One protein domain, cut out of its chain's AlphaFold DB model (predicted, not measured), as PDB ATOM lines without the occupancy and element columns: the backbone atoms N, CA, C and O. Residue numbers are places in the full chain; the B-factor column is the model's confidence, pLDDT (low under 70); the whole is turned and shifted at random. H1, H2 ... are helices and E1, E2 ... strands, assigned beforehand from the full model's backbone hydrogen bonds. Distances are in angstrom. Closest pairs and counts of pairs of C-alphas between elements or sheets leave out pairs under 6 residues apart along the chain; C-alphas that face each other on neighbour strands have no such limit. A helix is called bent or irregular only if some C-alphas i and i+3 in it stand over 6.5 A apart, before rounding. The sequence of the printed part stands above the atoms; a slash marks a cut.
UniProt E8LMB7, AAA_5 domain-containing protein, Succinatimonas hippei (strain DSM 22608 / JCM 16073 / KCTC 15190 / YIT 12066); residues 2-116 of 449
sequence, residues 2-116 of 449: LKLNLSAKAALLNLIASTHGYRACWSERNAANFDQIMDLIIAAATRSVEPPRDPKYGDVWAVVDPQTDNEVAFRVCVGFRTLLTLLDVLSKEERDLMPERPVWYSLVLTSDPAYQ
ATOM      1  N   LEU A   2      24.381 -40.627  44.180       66.62
ATOM      2  CA  LEU A   2      25.711 -40.352  44.729       66.62
ATOM      3  C   LEU A   2      26.776 -40.396  43.628       66.62
ATOM      4  O   LEU A   2      26.905 -41.393  42.922       66.62
ATOM      5  N   LYS A   3      27.536 -39.307  43.481       67.81
ATOM      6  CA  LYS A   3      28.605 -39.207  42.483       67.81
ATOM      7  C   LYS A   3      29.913 -39.742  43.062       67.81
ATOM      8  O   LYS A   3      30.379 -39.242  44.081       67.81
ATOM      9  N   LEU A   4      30.526 -40.700  42.369       69.12
ATOM     10  CA  LEU A   4      31.889 -41.144  42.661       69.12
ATOM     11  C   LEU A   4      32.890 -40.002  42.433       69.12
ATOM     12  O   LEU A   4      32.802 -39.277  41.434       69.12
ATOM     13  N   ASN A   5      33.867 -39.878  43.332       71.25
ATOM     14  CA  ASN A   5      35.015 -38.997  43.128       71.25
ATOM     15  C   ASN A   5      35.968 -39.571  42.051       71.25
ATOM     16  O   ASN A   5      35.820 -40.710  41.604       71.25
ATOM     17  N   LEU A   6      36.947 -38.775  41.609       66.94
ATOM     18  CA  LEU A   6      37.892 -39.171  40.554       66.94
ATOM     19  C   LEU A   6      38.704 -40.426  40.918       66.94
ATOM     20  O   LEU A   6      38.816 -41.327  40.086       66.94
ATOM     21  N   SER A   7      39.194 -40.536  42.158       66.75
ATOM     22  CA  SER A   7      39.903 -41.731  42.641       66.75
ATOM     23  C   SER A   7      39.046 -42.995  42.590       66.75
ATOM     24  O   SER A   7      39.511 -44.053  42.173       66.75
ATOM     25  N   ALA A   8      37.778 -42.888  42.983       70.69
ATOM     26  CA  ALA A   8      36.865 -44.011  43.079       70.69
ATOM     27  C   ALA A   8      36.417 -44.479  41.696       70.69
ATOM     28  O   ALA A   8      36.353 -45.679  41.437       70.69
ATOM     29  N   LYS A   9      36.204 -43.530  40.775       70.25
ATOM     30  CA  LYS A   9      36.037 -43.836  39.354       70.25
ATOM     31  C   LYS A   9      37.259 -44.590  38.828       70.25
ATOM     32  O   LYS A   9      37.091 -45.676  38.296       70.25
ATOM     33  N   ALA A  10      38.479 -44.092  39.043       66.25
ATOM     34  CA  ALA A  10      39.701 -44.762  38.584       66.25
ATOM     35  C   ALA A  10      39.875 -46.183  39.160       66.25
ATOM     36  O   ALA A  10      40.266 -47.098  38.438       66.25
ATOM     37  N   ALA A  11      39.543 -46.401  40.436       71.31
ATOM     38  CA  ALA A  11      39.589 -47.723  41.060       71.31
ATOM     39  C   ALA A  11      38.585 -48.703  40.432       71.31
ATOM     40  O   ALA A  11      38.937 -49.843  40.130       71.31
ATOM     41  N   LEU A  12      37.357 -48.246  40.175       72.25
ATOM     42  CA  LEU A  12      36.321 -49.050  39.532       72.25
ATOM     43  C   LEU A  12      36.680 -49.359  38.066       72.25
ATOM     44  O   LEU A  12      36.474 -50.475  37.599       72.25
ATOM     45  N   LEU A  13      37.326 -48.418  37.372       70.25
ATOM     46  CA  LEU A  13      37.881 -48.630  36.031       70.25
ATOM     47  C   LEU A  13      38.993 -49.685  36.011       70.25
ATOM     48  O   LEU A  13      39.009 -50.539  35.129       70.25
ATOM     49  N   ASN A  14      39.907 -49.655  36.985       69.88
ATOM     50  CA  ASN A  14      40.955 -50.672  37.111       69.88
ATOM     51  C   ASN A  14      40.360 -52.071  37.359       69.88
ATOM     52  O   ASN A  14      40.868 -53.047  36.807       69.88
ATOM     53  N   LEU A  15      39.266 -52.169  38.126       73.44
ATOM     54  CA  LEU A  15      38.541 -53.426  38.331       73.44
ATOM     55  C   LEU A  15      37.991 -53.970  37.003       73.44
ATOM     56  O   LEU A  15      38.338 -55.088  36.631       73.44
ATOM     57  N   ILE A  16      37.227 -53.165  36.256       71.00
ATOM     58  CA  ILE A  16      36.664 -53.556  34.947       71.00
ATOM     59  C   ILE A  16      37.780 -53.967  33.976       71.00
ATOM     60  O   ILE A  16      37.708 -55.016  33.333       71.00
ATOM     61  N   ALA A  17      38.847 -53.163  33.893       67.38
ATOM     62  CA  ALA A  17      39.980 -53.429  33.013       67.38
ATOM     63  C   ALA A  17      40.649 -54.774  33.335       67.38
ATOM     64  O   ALA A  17      40.937 -55.549  32.423       67.38
ATOM     65  N   SER A  18      40.839 -55.079  34.625       70.25
ATOM     66  CA  SER A  18      41.424 -56.346  35.065       70.25
ATOM     67  C   SER A  18      40.556 -57.556  34.705       70.25
ATOM     68  O   SER A  18      41.090 -58.561  34.234       70.25
ATOM     69  N   THR A  19      39.230 -57.441  34.840       69.62
ATOM     70  CA  THR A  19      38.279 -58.517  34.528       69.62
ATOM     71  C   THR A  19      38.239 -58.826  33.031       69.62
ATOM     72  O   THR A  19      38.192 -59.992  32.643       69.62
ATOM     73  N   HIS A  20      38.333 -57.803  32.176       65.94
ATOM     74  CA  HIS A  20      38.282 -57.956  30.717       65.94
ATOM     75  C   HIS A  20      39.663 -58.068  30.040       65.94
ATOM     76  O   HIS A  20      39.758 -58.034  28.815       65.94
ATOM     77  N   GLY A  21      40.746 -58.234  30.810       58.69
ATOM     78  CA  GLY A  21      42.092 -58.472  30.271       58.69
ATOM     79  C   GLY A  21      42.779 -57.240  29.667       58.69
ATOM     80  O   GLY A  21      43.798 -57.373  28.985       58.69
ATOM     81  N   TYR A  22      42.269 -56.035  29.931       60.62
ATOM     82  CA  TYR A  22      42.900 -54.787  29.518       60.62
ATOM     83  C   TYR A  22      44.071 -54.451  30.455       60.62
ATOM     84  O   TYR A  22      43.906 -54.271  31.661       60.62
ATOM     85  N   ARG A  23      45.286 -54.318  29.906       50.00
ATOM     86  CA  ARG A  23      46.456 -53.824  30.654       50.00
ATOM     87  C   ARG A  23      46.438 -52.296  30.705       50.00
ATOM     88  O   ARG A  23      47.097 -51.646  29.900       50.00
ATOM     89  N   ALA A  24      45.708 -51.722  31.653       54.69
ATOM     90  CA  ALA A  24      45.763 -50.289  31.925       54.69
ATOM     91  C   ALA A  24      45.747 -50.027  33.436       54.69
ATOM     92  O   ALA A  24      44.955 -50.619  34.161       54.69
ATOM     93  N   CYS A  25      46.650 -49.160  33.903       53.44
ATOM     94  CA  CYS A  25      46.699 -48.691  35.286       53.44
ATOM     95  C   CYS A  25      46.269 -47.222  35.295       53.44
ATOM     96  O   CYS A  25      47.041 -46.323  34.950       53.44
ATOM     97  N   TRP A  26      44.998 -46.991  35.606       59.59
ATOM     98  CA  TRP A  26      44.390 -45.667  35.613       59.59
ATOM     99  C   TRP A  26      44.694 -44.963  36.943       59.59
ATOM    100  O   TRP A  26      44.503 -45.542  38.013       59.59
ATOM    101  N   SER A  27      45.173 -43.717  36.873       55.47
ATOM    102  CA  SER A  27      45.481 -42.860  38.030       55.47
ATOM    103  C   SER A  27      44.815 -41.490  37.888       55.47
ATOM    104  O   SER A  27      44.486 -41.079  36.773       55.47
ATOM    105  N   GLU A  28      44.660 -40.751  38.996       51.00
ATOM    106  CA  GLU A  28      44.034 -39.413  39.024       51.00
ATOM    107  C   GLU A  28      44.651 -38.412  38.030       51.00
ATOM    108  O   GLU A  28      43.977 -37.488  37.582       51.00
ATOM    109  N   ARG A  29      45.920 -38.603  37.640       46.53
ATOM    110  CA  ARG A  29      46.639 -37.715  36.710       46.53
ATOM    111  C   ARG A  29      46.291 -37.940  35.232       46.53
ATOM    112  O   ARG A  29      46.587 -37.070  34.422       46.53
ATOM    113  N   ASN A  30      45.629 -39.049  34.884       52.62
ATOM    114  CA  ASN A  30      45.246 -39.409  33.508       52.62
ATOM    115  C   ASN A  30      43.747 -39.176  33.217       52.62
ATOM    116  O   ASN A  30      43.164 -39.845  32.365       52.62
ATOM    117  N   ALA A  31      43.111 -38.220  33.906       48.84
ATOM    118  CA  ALA A  31      41.688 -37.892  33.748       48.84
ATOM    119  C   ALA A  31      41.285 -37.474  32.315       48.84
ATOM    120  O   ALA A  31      40.115 -37.581  31.960       48.84
ATOM    121  N   ALA A  32      42.245 -37.066  31.474       46.12
ATOM    122  CA  ALA A  32      42.021 -36.709  30.069       46.12
ATOM    123  C   ALA A  32      41.573 -37.887  29.174       46.12
ATOM    124  O   ALA A  32      41.096 -37.653  28.070       46.12
ATOM    125  N   ASN A  33      41.674 -39.133  29.651       53.88
ATOM    126  CA  ASN A  33      41.217 -40.321  28.923       53.88
ATOM    127  C   ASN A  33      39.854 -40.849  29.412       53.88
ATOM    128  O   ASN A  33      39.431 -41.897  28.946       53.88
ATOM    129  N   PHE A  34      39.161 -40.176  30.344       53.69
ATOM    130  CA  PHE A  34      37.911 -40.691  30.927       53.69
ATOM    131  C   PHE A  34      36.834 -40.999  29.875       53.69
ATOM    132  O   PHE A  34      36.228 -42.066  29.936       53.69
ATOM    133  N   ASP A  35      36.657 -40.127  28.882       58.88
ATOM    134  CA  ASP A  35      35.674 -40.335  27.811       58.88
ATOM    135  C   ASP A  35      36.044 -41.541  26.929       58.88
ATOM    136  O   ASP A  35      35.214 -42.417  26.712       58.88
ATOM    137  N   GLN A  36      37.324 -41.692  26.563       56.38
ATOM    138  CA  GLN A  36      37.823 -42.863  25.817       56.38
ATOM    139  C   GLN A  36      37.666 -44.187  26.590       56.38
ATOM    140  O   GLN A  36      37.623 -45.265  25.998       56.38
ATOM    141  N   ILE A  37      37.609 -44.129  27.923       55.44
ATOM    142  CA  ILE A  37      37.403 -45.299  28.784       55.44
ATOM    143  C   ILE A  37      35.923 -45.616  28.935       55.44
ATOM    144  O   ILE A  37      35.557 -46.788  28.942       55.44
ATOM    145  N   MET A  38      35.075 -44.594  29.064       61.53
ATOM    146  CA  MET A  38      33.627 -44.774  29.023       61.53
ATOM    147  C   MET A  38      33.218 -45.425  27.704       61.53
ATOM    148  O   MET A  38      32.440 -46.369  27.739       61.53
ATOM    149  N   ASP A  39      33.831 -45.034  26.585       65.62
ATOM    150  CA  ASP A  39      33.640 -45.697  25.292       65.62
ATOM    151  C   ASP A  39      34.029 -47.186  25.335       65.62
ATOM    152  O   ASP A  39      33.321 -48.033  24.797       65.62
ATOM    153  N   LEU A  40      35.117 -47.535  26.031       62.66
ATOM    154  CA  LEU A  40      35.558 -48.922  26.248       62.66
ATOM    155  C   LEU A  40      34.607 -49.719  27.157       62.66
ATOM    156  O   LEU A  40      34.356 -50.894  26.898       62.66
ATOM    157  N   ILE A  41      34.068 -49.093  28.208       65.25
ATOM    158  CA  ILE A  41      33.056 -49.689  29.094       65.25
ATOM    159  C   ILE A  41      31.759 -49.922  28.327       65.25
ATOM    160  O   ILE A  41      31.188 -51.003  28.426       65.25
ATOM    161  N   ILE A  42      31.312 -48.932  27.552       69.12
ATOM    162  CA  ILE A  42      30.130 -49.026  26.692       69.12
ATOM    163  C   ILE A  42      30.338 -50.143  25.663       69.12
ATOM    164  O   ILE A  42      29.453 -50.972  25.482       69.12
ATOM    165  N   ALA A  43      31.526 -50.240  25.060       67.50
ATOM    166  CA  ALA A  43      31.861 -51.305  24.116       67.50
ATOM    167  C   ALA A  43      31.914 -52.706  24.757       67.50
ATOM    168  O   ALA A  43      31.628 -53.694  24.084       67.50
ATOM    169  N   ALA A  44      32.282 -52.806  26.039       69.56
ATOM    170  CA  ALA A  44      32.297 -54.061  26.792       69.56
ATOM    171  C   ALA A  44      30.935 -54.414  27.421       69.56
ATOM    172  O   ALA A  44      30.752 -55.539  27.893       69.56
ATOM    173  N   ALA A  45      29.987 -53.472  27.451       78.81
ATOM    174  CA  ALA A  45      28.703 -53.652  28.101       78.81
ATOM    175  C   ALA A  45      27.830 -54.645  27.332       78.81
ATOM    176  O   ALA A  45      27.602 -54.523  26.127       78.81
ATOM    177  N   THR A  46      27.259 -55.607  28.054       82.44
ATOM    178  CA  THR A  46      26.183 -56.418  27.483       82.44
ATOM    179  C   THR A  46      24.911 -55.579  27.485       82.44
ATOM    180  O   THR A  46      24.438 -55.188  28.551       82.44
ATOM    181  N   ARG A  47      24.370 -55.278  26.303       88.06
ATOM    182  CA  ARG A  47      23.093 -54.568  26.151       88.06
ATOM    183  C   ARG A  47      21.940 -55.554  26.299       88.06
ATOM    184  O   ARG A  47      21.752 -56.421  25.445       88.06
ATOM    185  N   SER A  48      21.166 -55.429  27.372       86.94
ATOM    186  CA  SER A  48      20.016 -56.301  27.619       86.94
ATOM    187  C   SER A  48      18.982 -55.662  28.540       86.94
ATOM    188  O   SER A  48      19.299 -54.857  29.413       86.94
ATOM    189  N   VAL A  49      17.724 -56.069  28.367       82.69
ATOM    190  CA  VAL A  49      16.623 -55.728  29.283       82.69
ATOM    191  C   VAL A  49      16.757 -56.477  30.612       82.69
ATOM    192  O   VAL A  49      16.474 -55.943  31.682       82.69
ATOM    193  N   GLU A  50      17.177 -57.740  30.547       85.62
ATOM    194  CA  GLU A  50      17.355 -58.593  31.720       85.62
ATOM    195  C   GLU A  50      18.797 -58.481  32.239       85.62
ATOM    196  O   GLU A  50      19.724 -58.466  31.418       85.62
ATOM    197  N   PRO A  51      19.019 -58.442  33.565       84.00
ATOM    198  CA  PRO A  51      20.351 -58.573  34.139       84.00
ATOM    199  C   PRO A  51      21.060 -59.858  33.670       84.00
ATOM    200  O   PRO A  51      20.417 -60.910  33.551       84.00
ATOM    201  N   PRO A  52      22.388 -59.809  33.449       84.31
ATOM    202  CA  PRO A  52      23.200 -60.997  33.211       84.31
ATOM    203  C   PRO A  52      23.036 -62.045  34.321       84.31
ATOM    204  O   PRO A  52      22.979 -61.708  35.506       84.31
ATOM    205  N   ARG A  53      22.978 -63.325  33.932       79.62
ATOM    206  CA  ARG A  53      22.956 -64.454  34.877       79.62
ATOM    207  C   ARG A  53      24.355 -64.667  35.455       79.62
ATOM    208  O   ARG A  53      25.327 -64.585  34.712       79.62
ATOM    209  N   ASP A  54      24.426 -64.960  36.752       80.81
ATOM    210  CA  ASP A  54      25.667 -65.223  37.499       80.81
ATOM    211  C   ASP A  54      26.746 -64.135  37.326       80.81
ATOM    212  O   ASP A  54      27.829 -64.399  36.793       80.81
ATOM    213  N   PRO A  55      26.464 -62.895  37.769       83.62
ATOM    214  CA  PRO A  55      27.352 -61.770  37.530       83.62
ATOM    215  C   PRO A  55      28.681 -61.922  38.269       83.62
ATOM    216  O   PRO A  55      28.725 -62.206  39.470       83.62
ATOM    217  N   LYS A  56      29.780 -61.667  37.560       85.44
ATOM    218  CA  LYS A  56      31.132 -61.610  38.121       85.44
ATOM    219  C   LYS A  56      31.529 -60.170  38.407       85.44
ATOM    220  O   LYS A  56      31.036 -59.227  37.794       85.44
ATOM    221  N   TYR A  57      32.452 -59.991  39.347       85.44
ATOM    222  CA  TYR A  57      32.984 -58.669  39.654       85.44
ATOM    223  C   TYR A  57      33.662 -58.046  38.428       85.44
ATOM    224  O   TYR A  57      34.552 -58.647  37.824       85.44
ATOM    225  N   GLY A  58      33.260 -56.821  38.097       80.75
ATOM    226  CA  GLY A  58      33.718 -56.082  36.924       80.75
ATOM    227  C   GLY A  58      32.849 -56.257  35.678       80.75
ATOM    228  O   GLY A  58      33.078 -55.521  34.724       80.75
ATOM    229  N   ASP A  59      31.847 -57.148  35.688       85.50
ATOM    230  CA  ASP A  59      30.899 -57.259  34.575       85.50
ATOM    231  C   ASP A  59      30.128 -55.946  34.393       85.50
ATOM    232  O   ASP A  59      29.747 -55.288  35.368       85.50
ATOM    233  N   VAL A  60      29.878 -55.588  33.133       87.00
ATOM    234  CA  VAL A  60      29.192 -54.354  32.738       87.00
ATOM    235  C   VAL A  60      27.889 -54.690  32.016       87.00
ATOM    236  O   VAL A  60      27.853 -55.502  31.088       87.00
ATOM    237  N   TRP A  61      26.813 -54.019  32.416       88.88
ATOM    238  CA  TRP A  61      25.472 -54.193  31.873       88.88
ATOM    239  C   TRP A  61      24.881 -52.845  31.447       88.88
ATOM    240  O   TRP A  61      24.709 -51.948  32.272       88.88
ATOM    241  N   ALA A  62      24.545 -52.712  30.163       87.56
ATOM    242  CA  ALA A  62      23.755 -51.596  29.655       87.56
ATOM    243  C   ALA A  62      22.266 -51.961  29.759       87.56
ATOM    244  O   ALA A  62      21.766 -52.825  29.032       87.56
ATOM    245  N   VAL A  63      21.582 -51.326  30.710       87.00
ATOM    246  CA  VAL A  63      20.167 -51.533  31.017       87.00
ATOM    247  C   VAL A  63      19.333 -50.847  29.947       87.00
ATOM    248  O   VAL A  63      19.397 -49.625  29.794       87.00
ATOM    249  N   VAL A  64      18.526 -51.631  29.240       86.44
ATOM    250  CA  VAL A  64      17.587 -51.136  28.230       86.44
ATOM    251  C   VAL A  64      16.179 -51.103  28.813       86.44
ATOM    252  O   VAL A  64      15.735 -52.092  29.400       86.44
ATOM    253  N   ASP A  65      15.475 -49.986  28.641       84.19
ATOM    254  CA  ASP A  65      14.055 -49.896  28.980       84.19
ATOM    255  C   ASP A  65      13.220 -50.704  27.966       84.19
ATOM    256  O   ASP A  65      13.286 -50.418  26.766       84.19
ATOM    257  N   PRO A  66      12.411 -51.687  28.413       83.56
ATOM    258  CA  PRO A  66      11.543 -52.463  27.530       83.56
ATOM    259  C   PRO A  66      10.573 -51.625  26.687       83.56
ATOM    260  O   PRO A  66      10.176 -52.071  25.613       83.56
ATOM    261  N   GLN A  67      10.145 -50.456  27.180       81.50
ATOM    262  CA  GLN A  67       9.131 -49.629  26.520       81.50
ATOM    263  C   GLN A  67       9.717 -48.739  25.429       81.50
ATOM    264  O   GLN A  67       9.100 -48.549  24.382       81.50
ATOM    265  N   THR A  68      10.894 -48.166  25.683       80.75
ATOM    266  CA  THR A  68      11.497 -47.158  24.799       80.75
ATOM    267  C   THR A  68      12.665 -47.693  23.973       80.75
ATOM    268  O   THR A  68      13.092 -47.011  23.047       80.75
ATOM    269  N   ASP A  69      13.178 -48.888  24.296       82.00
ATOM    270  CA  ASP A  69      14.412 -49.484  23.747       82.00
ATOM    271  C   ASP A  69      15.662 -48.590  23.927       82.00
ATOM    272  O   ASP A  69      16.725 -48.829  23.349       82.00
ATOM    273  N   ASN A  70      15.566 -47.569  24.783       84.44
ATOM    274  CA  ASN A  70      16.668 -46.677  25.115       84.44
ATOM    275  C   ASN A  70      17.488 -47.229  26.284       84.44
ATOM    276  O   ASN A  70      16.973 -47.890  27.190       84.44
ATOM    277  N   GLU A  71      18.780 -46.914  26.287       83.38
ATOM    278  CA  GLU A  71      19.674 -47.226  27.399       83.38
ATOM    279  C   GLU A  71      19.404 -46.265  28.561       83.38
ATOM    280  O   GLU A  71      19.603 -45.053  28.456       83.38
ATOM    281  N   VAL A  72      18.925 -46.807  29.680       82.19
ATOM    282  CA  VAL A  72      18.563 -46.019  30.867       82.19
ATOM    283  C   VAL A  72      19.689 -45.935  31.884       82.19
ATOM    284  O   VAL A  72      19.803 -44.939  32.601       82.19
ATOM    285  N   ALA A  73      20.534 -46.961  31.963       84.00
ATOM    286  CA  ALA A  73      21.637 -46.989  32.908       84.00
ATOM    287  C   ALA A  73      22.757 -47.925  32.457       84.00
ATOM    288  O   ALA A  73      22.501 -48.995  31.914       84.00
ATOM    289  N   PHE A  74      23.998 -47.574  32.782       85.62
ATOM    290  CA  PHE A  74      25.136 -48.490  32.717       85.62
ATOM    291  C   PHE A  74      25.464 -48.959  34.123       85.62
ATOM    292  O   PHE A  74      25.810 -48.144  34.977       85.62
ATOM    293  N   ARG A  75      25.347 -50.260  34.372       89.38
ATOM    294  CA  ARG A  75      25.586 -50.885  35.670       89.38
ATOM    295  C   ARG A  75      26.864 -51.704  35.656       89.38
ATOM    296  O   ARG A  75      27.182 -52.343  34.660       89.38
ATOM    297  N   VAL A  76      27.567 -51.712  36.782       89.12
ATOM    298  CA  VAL A  76      28.761 -52.539  36.984       89.12
ATOM    299  C   VAL A  76      28.598 -53.382  38.230       89.12
ATOM    300  O   VAL A  76      28.124 -52.894  39.258       89.12
ATOM    301  N   CYS A  77      28.974 -54.652  38.125       90.75
ATOM    302  CA  CYS A  77      28.949 -55.574  39.244       90.75
ATOM    303  C   CYS A  77      30.182 -55.354  40.128       90.75
ATOM    304  O   CYS A  77      31.324 -55.522  39.694       90.75
ATOM    305  N   VAL A  78      29.960 -54.975  41.382       91.50
ATOM    306  CA  VAL A  78      31.009 -54.682  42.365       91.50
ATOM    307  C   VAL A  78      30.652 -55.281  43.722       91.50
ATOM    308  O   VAL A  78      29.488 -55.548  44.009       91.50
ATOM    309  N   GLY A  79      31.652 -55.504  44.572       92.38
ATOM    310  CA  GLY A  79      31.421 -55.908  45.958       92.38
ATOM    311  C   GLY A  79      30.796 -54.773  46.763       92.38
ATOM    312  O   GLY A  79      31.217 -53.623  46.633       92.38
ATOM    313  N   PHE A  80      29.789 -55.063  47.584       93.56
ATOM    314  CA  PHE A  80      29.029 -54.027  48.287       93.56
ATOM    315  C   PHE A  80      29.881 -53.184  49.255       93.56
ATOM    316  O   PHE A  80      29.800 -51.958  49.212       93.56
ATOM    317  N   ARG A  81      30.774 -53.766  50.068       91.88
ATOM    318  CA  ARG A  81      31.688 -52.978  50.926       91.88
ATOM    319  C   ARG A  81      32.714 -52.217  50.105       91.88
ATOM    320  O   ARG A  81      33.092 -51.098  50.467       91.88
ATOM    321  N   THR A  82      33.158 -52.811  48.998       89.31
ATOM    322  CA  THR A  82      34.043 -52.140  48.042       89.31
ATOM    323  C   THR A  82      33.352 -50.891  47.492       89.31
ATOM    324  O   THR A  82      33.917 -49.804  47.550       89.31
ATOM    325  N   LEU A  83      32.090 -51.004  47.075       90.06
ATOM    326  CA  LEU A  83      31.271 -49.882  46.625       90.06
ATOM    327  C   LEU A  83      31.105 -48.815  47.712       90.06
ATOM    328  O   LEU A  83      31.327 -47.637  47.447       90.06
ATOM    329  N   LEU A  84      30.765 -49.208  48.941       90.06
ATOM    330  CA  LEU A  84      30.617 -48.264  50.054       90.06
ATOM    331  C   LEU A  84      31.925 -47.523  50.361       90.06
ATOM    332  O   LEU A  84      31.897 -46.354  50.740       90.06
ATOM    333  N   THR A  85      33.069 -48.183  50.167       88.38
ATOM    334  CA  THR A  85      34.399 -47.568  50.282       88.38
ATOM    335  C   THR A  85      34.661 -46.561  49.172       88.38
ATOM    336  O   THR A  85      35.187 -45.486  49.438       88.38
ATOM    337  N   LEU A  86      34.270 -46.887  47.942       85.56
ATOM    338  CA  LEU A  86      34.405 -46.007  46.783       85.56
ATOM    339  C   LEU A  86      33.500 -44.770  46.877       85.56
ATOM    340  O   LEU A  86      33.885 -43.686  46.444       85.56
ATOM    341  N   LEU A  87      32.304 -44.923  47.444       85.50
ATOM    342  CA  LEU A  87      31.357 -43.824  47.636       85.50
ATOM    343  C   LEU A  87      31.668 -42.962  48.868       85.50
ATOM    344  O   LEU A  87      31.119 -41.867  48.969       85.50
ATOM    345  N   ASP A  88      32.518 -43.449  49.780       85.75
ATOM    346  CA  ASP A  88      32.874 -42.804  51.053       85.75
ATOM    347  C   ASP A  88      31.642 -42.325  51.846       85.75
ATOM    348  O   ASP A  88      31.556 -41.200  52.334       85.75
ATOM    349  N   VAL A  89      30.625 -43.188  51.910       84.88
ATOM    350  CA  VAL A  89      29.322 -42.873  52.527       84.88
ATOM    351  C   VAL A  89      29.225 -43.257  53.997       84.88
ATOM    352  O   VAL A  89      28.336 -42.773  54.688       84.88
ATOM    353  N   LEU A  90      30.100 -44.147  54.460       87.25
ATOM    354  CA  LEU A  90      30.077 -44.722  55.801       87.25
ATOM    355  C   LEU A  90      31.492 -44.746  56.386       87.25
ATOM    356  O   LEU A  90      32.483 -44.917  55.661       87.25
ATOM    357  N   SER A  91      31.593 -44.643  57.712       87.56
ATOM    358  CA  SER A  91      32.871 -44.816  58.406       87.56
ATOM    359  C   SER A  91      33.427 -46.229  58.190       87.56
ATOM    360  O   SER A  91      32.727 -47.140  57.746       87.56
ATOM    361  N   LYS A  92      34.719 -46.430  58.464       88.19
ATOM    362  CA  LYS A  92      35.349 -47.746  58.284       88.19
ATOM    363  C   LYS A  92      34.669 -48.826  59.140       88.19
ATOM    364  O   LYS A  92      34.377 -49.899  58.631       88.19
ATOM    365  N   GLU A  93      34.361 -48.505  60.395       88.62
ATOM    366  CA  GLU A  93      33.716 -49.427  61.339       88.62
ATOM    367  C   GLU A  93      32.314 -49.841  60.870       88.62
ATOM    368  O   GLU A  93      31.972 -51.021  60.888       88.62
ATOM    369  N   GLU A  94      31.515 -48.890  60.379       89.19
ATOM    370  CA  GLU A  94      30.171 -49.165  59.856       89.19
ATOM    371  C   GLU A  94      30.214 -49.990  58.564       89.19
ATOM    372  O   GLU A  94      29.378 -50.871  58.363       89.19
ATOM    373  N   ARG A  95      31.205 -49.744  57.696       90.94
ATOM    374  CA  ARG A  95      31.408 -50.518  56.460       90.94
ATOM    375  C   ARG A  95      31.801 -51.961  56.727       90.94
ATOM    376  O   ARG A  95      31.316 -52.846  56.025       90.94
ATOM    377  N   ASP A  96      32.651 -52.203  57.720       90.62
ATOM    378  CA  ASP A  96      33.126 -53.551  58.049       90.62
ATOM    379  C   ASP A  96      31.982 -54.458  58.541       90.62
ATOM    380  O   ASP A  96      32.027 -55.675  58.348       90.62
ATOM    381  N   LEU A  97      30.919 -53.864  59.100       92.75
ATOM    382  CA  LEU A  97      29.700 -54.566  59.507       92.75
ATOM    383  C   LEU A  97      28.766 -54.907  58.335       92.75
ATOM    384  O   LEU A  97      27.943 -55.812  58.470       92.75
ATOM    385  N   MET A  98      28.859 -54.208  57.199       94.19
ATOM    386  CA  MET A  98      27.976 -54.433  56.047       94.19
ATOM    387  C   MET A  98      28.265 -55.781  55.358       94.19
ATOM    388  O   MET A  98      29.385 -56.297  55.414       94.19
ATOM    389  N   PRO A  99      27.282 -56.400  54.681       93.88
ATOM    390  CA  PRO A  99      27.513 -57.647  53.948       93.88
ATOM    391  C   PRO A  99      28.451 -57.423  52.752       93.88
ATOM    392  O   PRO A  99      28.319 -56.428  52.049       93.88
ATOM    393  N   GLU A 100      29.381 -58.346  52.486       92.69
ATOM    394  CA  GLU A 100      30.124 -58.344  51.216       92.69
ATOM    395  C   GLU A 100      29.427 -59.275  50.232       92.69
ATOM    396  O   GLU A 100      29.480 -60.499  50.364       92.69
ATOM    397  N   ARG A 101      28.732 -58.674  49.267       91.50
ATOM    398  CA  ARG A 101      27.977 -59.367  48.222       91.50
ATOM    399  C   ARG A 101      28.129 -58.650  46.887       91.50
ATOM    400  O   ARG A 101      28.330 -57.433  46.895       91.50
ATOM    401  N   PRO A 102      28.024 -59.369  45.758       92.50
ATOM    402  CA  PRO A 102      27.957 -58.731  44.457       92.50
ATOM    403  C   PRO A 102      26.685 -57.896  44.365       92.50
ATOM    404  O   PRO A 102      25.595 -58.365  44.689       92.50
ATOM    405  N   VAL A 103      26.837 -56.654  43.926       93.50
ATOM    406  CA  VAL A 103      25.737 -55.738  43.643       93.50
ATOM    407  C   VAL A 103      25.968 -55.067  42.304       93.50
ATOM    408  O   VAL A 103      27.099 -54.751  41.930       93.50
ATOM    409  N   TRP A 104      24.883 -54.802  41.596       92.50
ATOM    410  CA  TRP A 104      24.910 -53.916  40.447       92.50
ATOM    411  C   TRP A 104      24.841 -52.466  40.925       92.50
ATOM    412  O   TRP A 104      23.908 -52.084  41.627       92.50
ATOM    413  N   TYR A 105      25.816 -51.652  40.537       91.38
ATOM    414  CA  TYR A 105      25.824 -50.212  40.787       91.38
ATOM    415  C   TYR A 105      25.694 -49.461  39.466       91.38
ATOM    416  O   TYR A 105      26.466 -49.714  38.540       91.38
ATOM    417  N   SER A 106      24.739 -48.538  39.370       87.88
ATOM    418  CA  SER A 106      24.611 -47.653  38.207       87.88
ATOM    419  C   SER A 106      25.785 -46.666  38.192       87.88
ATOM    420  O   SER A 106      25.993 -45.971  39.171       87.88
ATOM    421  N   LEU A 107      26.559 -46.586  37.109       77.88
ATOM    422  CA  LEU A 107      27.645 -45.611  36.910       77.88
ATOM    423  C   LEU A 107      27.181 -44.371  36.151       77.88
ATOM    424  O   LEU A 107      27.539 -43.246  36.503       77.88
ATOM    425  N   VAL A 108      26.420 -44.601  35.085       71.50
ATOM    426  CA  VAL A 108      25.865 -43.572  34.208       71.50
ATOM    427  C   VAL A 108      24.373 -43.804  34.129       71.50
ATOM    428  O   VAL A 108      23.930 -44.936  33.947       71.50
ATOM    429  N   LEU A 109      23.617 -42.727  34.292       75.38
ATOM    430  CA  LEU A 109      22.172 -42.707  34.135       75.38
ATOM    431  C   LEU A 109      21.833 -41.924  32.874       75.38
ATOM    432  O   LEU A 109      22.545 -40.981  32.516       75.38
ATOM    433  N   THR A 110      20.723 -42.287  32.244       74.44
ATOM    434  CA  THR A 110      20.106 -41.489  31.188       74.44
ATOM    435  C   THR A 110      19.853 -40.058  31.658       74.44
ATOM    436  O   THR A 110      19.621 -39.796  32.841       74.44
ATOM    437  N   SER A 111      19.878 -39.118  30.718       72.38
ATOM    438  CA  SER A 111      19.441 -37.736  30.923       72.38
ATOM    439  C   SER A 111      17.918 -37.587  31.017       72.38
ATOM    440  O   SER A 111      17.448 -36.469  31.211       72.38
ATOM    441  N   ASP A 112      17.152 -38.676  30.889       77.94
ATOM    442  CA  ASP A 112      15.703 -38.664  31.086       77.94
ATOM    443  C   ASP A 112      15.345 -38.268  32.537       77.94
ATOM    444  O   ASP A 112      15.655 -39.011  33.480       77.94
ATOM    445  N   PRO A 113      14.690 -37.109  32.747       78.44
ATOM    446  CA  PRO A 113      14.311 -36.654  34.078       78.44
ATOM    447  C   PRO A 113      13.280 -37.571  34.748       78.44
ATOM    448  O   PRO A 113      13.277 -37.657  35.976       78.44
ATOM    449  N   ALA A 114      12.440 -38.281  33.983       79.38
ATOM    450  CA  ALA A 114      11.430 -39.177  34.544       79.38
ATOM    451  C   ALA A 114      12.084 -40.374  35.250       79.38
ATOM    452  O   ALA A 114      11.744 -40.681  36.389       79.38
ATOM    453  N   TYR A 115      13.095 -40.987  34.624       80.56
ATOM    454  CA  TYR A 115      13.840 -42.094  35.228       80.56
ATOM    455  C   TYR A 115      14.633 -41.651  36.465       80.56
ATOM    456  O   TYR A 115      14.674 -42.356  37.473       80.56
ATOM    457  N   GLN A 116      15.253 -40.467  36.417       82.25
ATOM    458  CA  GLN A 116      16.017 -39.941  37.553       82.25
ATOM    459  C   GLN A 116      15.131 -39.608  38.758       82.25
ATOM    460  O   GLN A 116      15.571 -39.800  39.891       82.25
TER     461      GLN A 116
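What this domain is: This is residues 2 to 116 of the 449 residues of the protein "AAA_5 domain-containing protein" of Succinatimonas hippei (strain DSM 22608 / JCM 16073 / KCTC 15190 / YIT 12066) (UniProt E8LMB7). A twisted sheet of four strands makes a slab, with two touching helices, H1 and the kinked H2, on one side of it, each only grazing it. At one end of the slab the short helical hairpin H3 and H4 carries the chain on beyond the strands, with H4 far out, and the turn between E2 and E3 makes the opposite end of the longest axis. The 115 printed residues hold five named helices and four named strands in the order H1 H2 E1 E2 E3 H3 H4 E4 H5, a mixed class. The mixed sheet runs E1 E2 E3 E4, E1 and E2 parallel and the other neighbours antiparallel. The whole is compact, with a radius of gyration of the C-alphas of 14.5 A and spans of 42 by 32 by 30 A.

How they stand to each other: Start at E3, residues 71 to 79, an inner strand. Beside it is E2, residues 60 to 64, its hairpin partner, antiparallel at 149 degrees, with N 61 and O 75 at 2.8 A. E1, residues 46 to 48, is an edge strand parallel to E2 at 25 degrees, with N 62 and O 46 at 3.0 A. The other edge strand, E4, residues 102 to 109, is antiparallel to E3 at 146 degrees, with N 107 and O 74 at 2.7 A. The sheet is only just strongly twisted, its C-alphas up to 4.1 A off the best plane. H1, residues 6 to 19, only grazes the sheet with residues 9 to 16. H2, residues 28 to 44, only grazes it with residues 38 to 44, and touches H1 at a steep tilt of 44 degrees, the same way, closest at the C-alphas of Ser 7 and Glu 28, 6.0 A. H3, residues 80 to 87, stands only just at the sheet's level, at a height of 3.8 A. H1 touches H3 with residues 8 to 11 alone, closest at the C-alphas of Ala 8 and Leu 86, 4.9 A. H4, residues 92 to 97, touches H3 at a shallow tilt of 23 degrees, opposite ways, closest at the C-alphas of Arg 81 and Arg 95, 6.1 A. H5, residues 113 to 116, only grazes the sheet with residues 115 to 116. Every O i to N i+4 pair is within hydrogen-bond range in H1 and H3, against 8 of 13 in H2 and 1 of 2 in H4; H5 is too short for such a pair.

Where its parts are: Find C-alpha 71 at (19.674, -47.226, 27.399); from there E3 runs 23.6 A to C-alpha 79. E4 spans 19.9 A. H1 begins at C-alpha 6, (37.892, -39.171, 40.554), and spans 20.3 A. H2 spans 22.4 A with a kink of 62 degrees near residue 35, and is irregular, C-alphas 29 and 32 being 8.2 A apart. H5 ends at C-alpha 116, (16.017, -39.941, 37.553).

The domain as a whole: Look at Thr 68 and Glu 93 for the two C-alphas farthest apart, 42.8 A. The printed part has no cut, and the link from E1 to E2, 11 residues, is long. Mean pLDDT of the printed part is 77.1; 34 residues are under 70, among them residues 19 to 44.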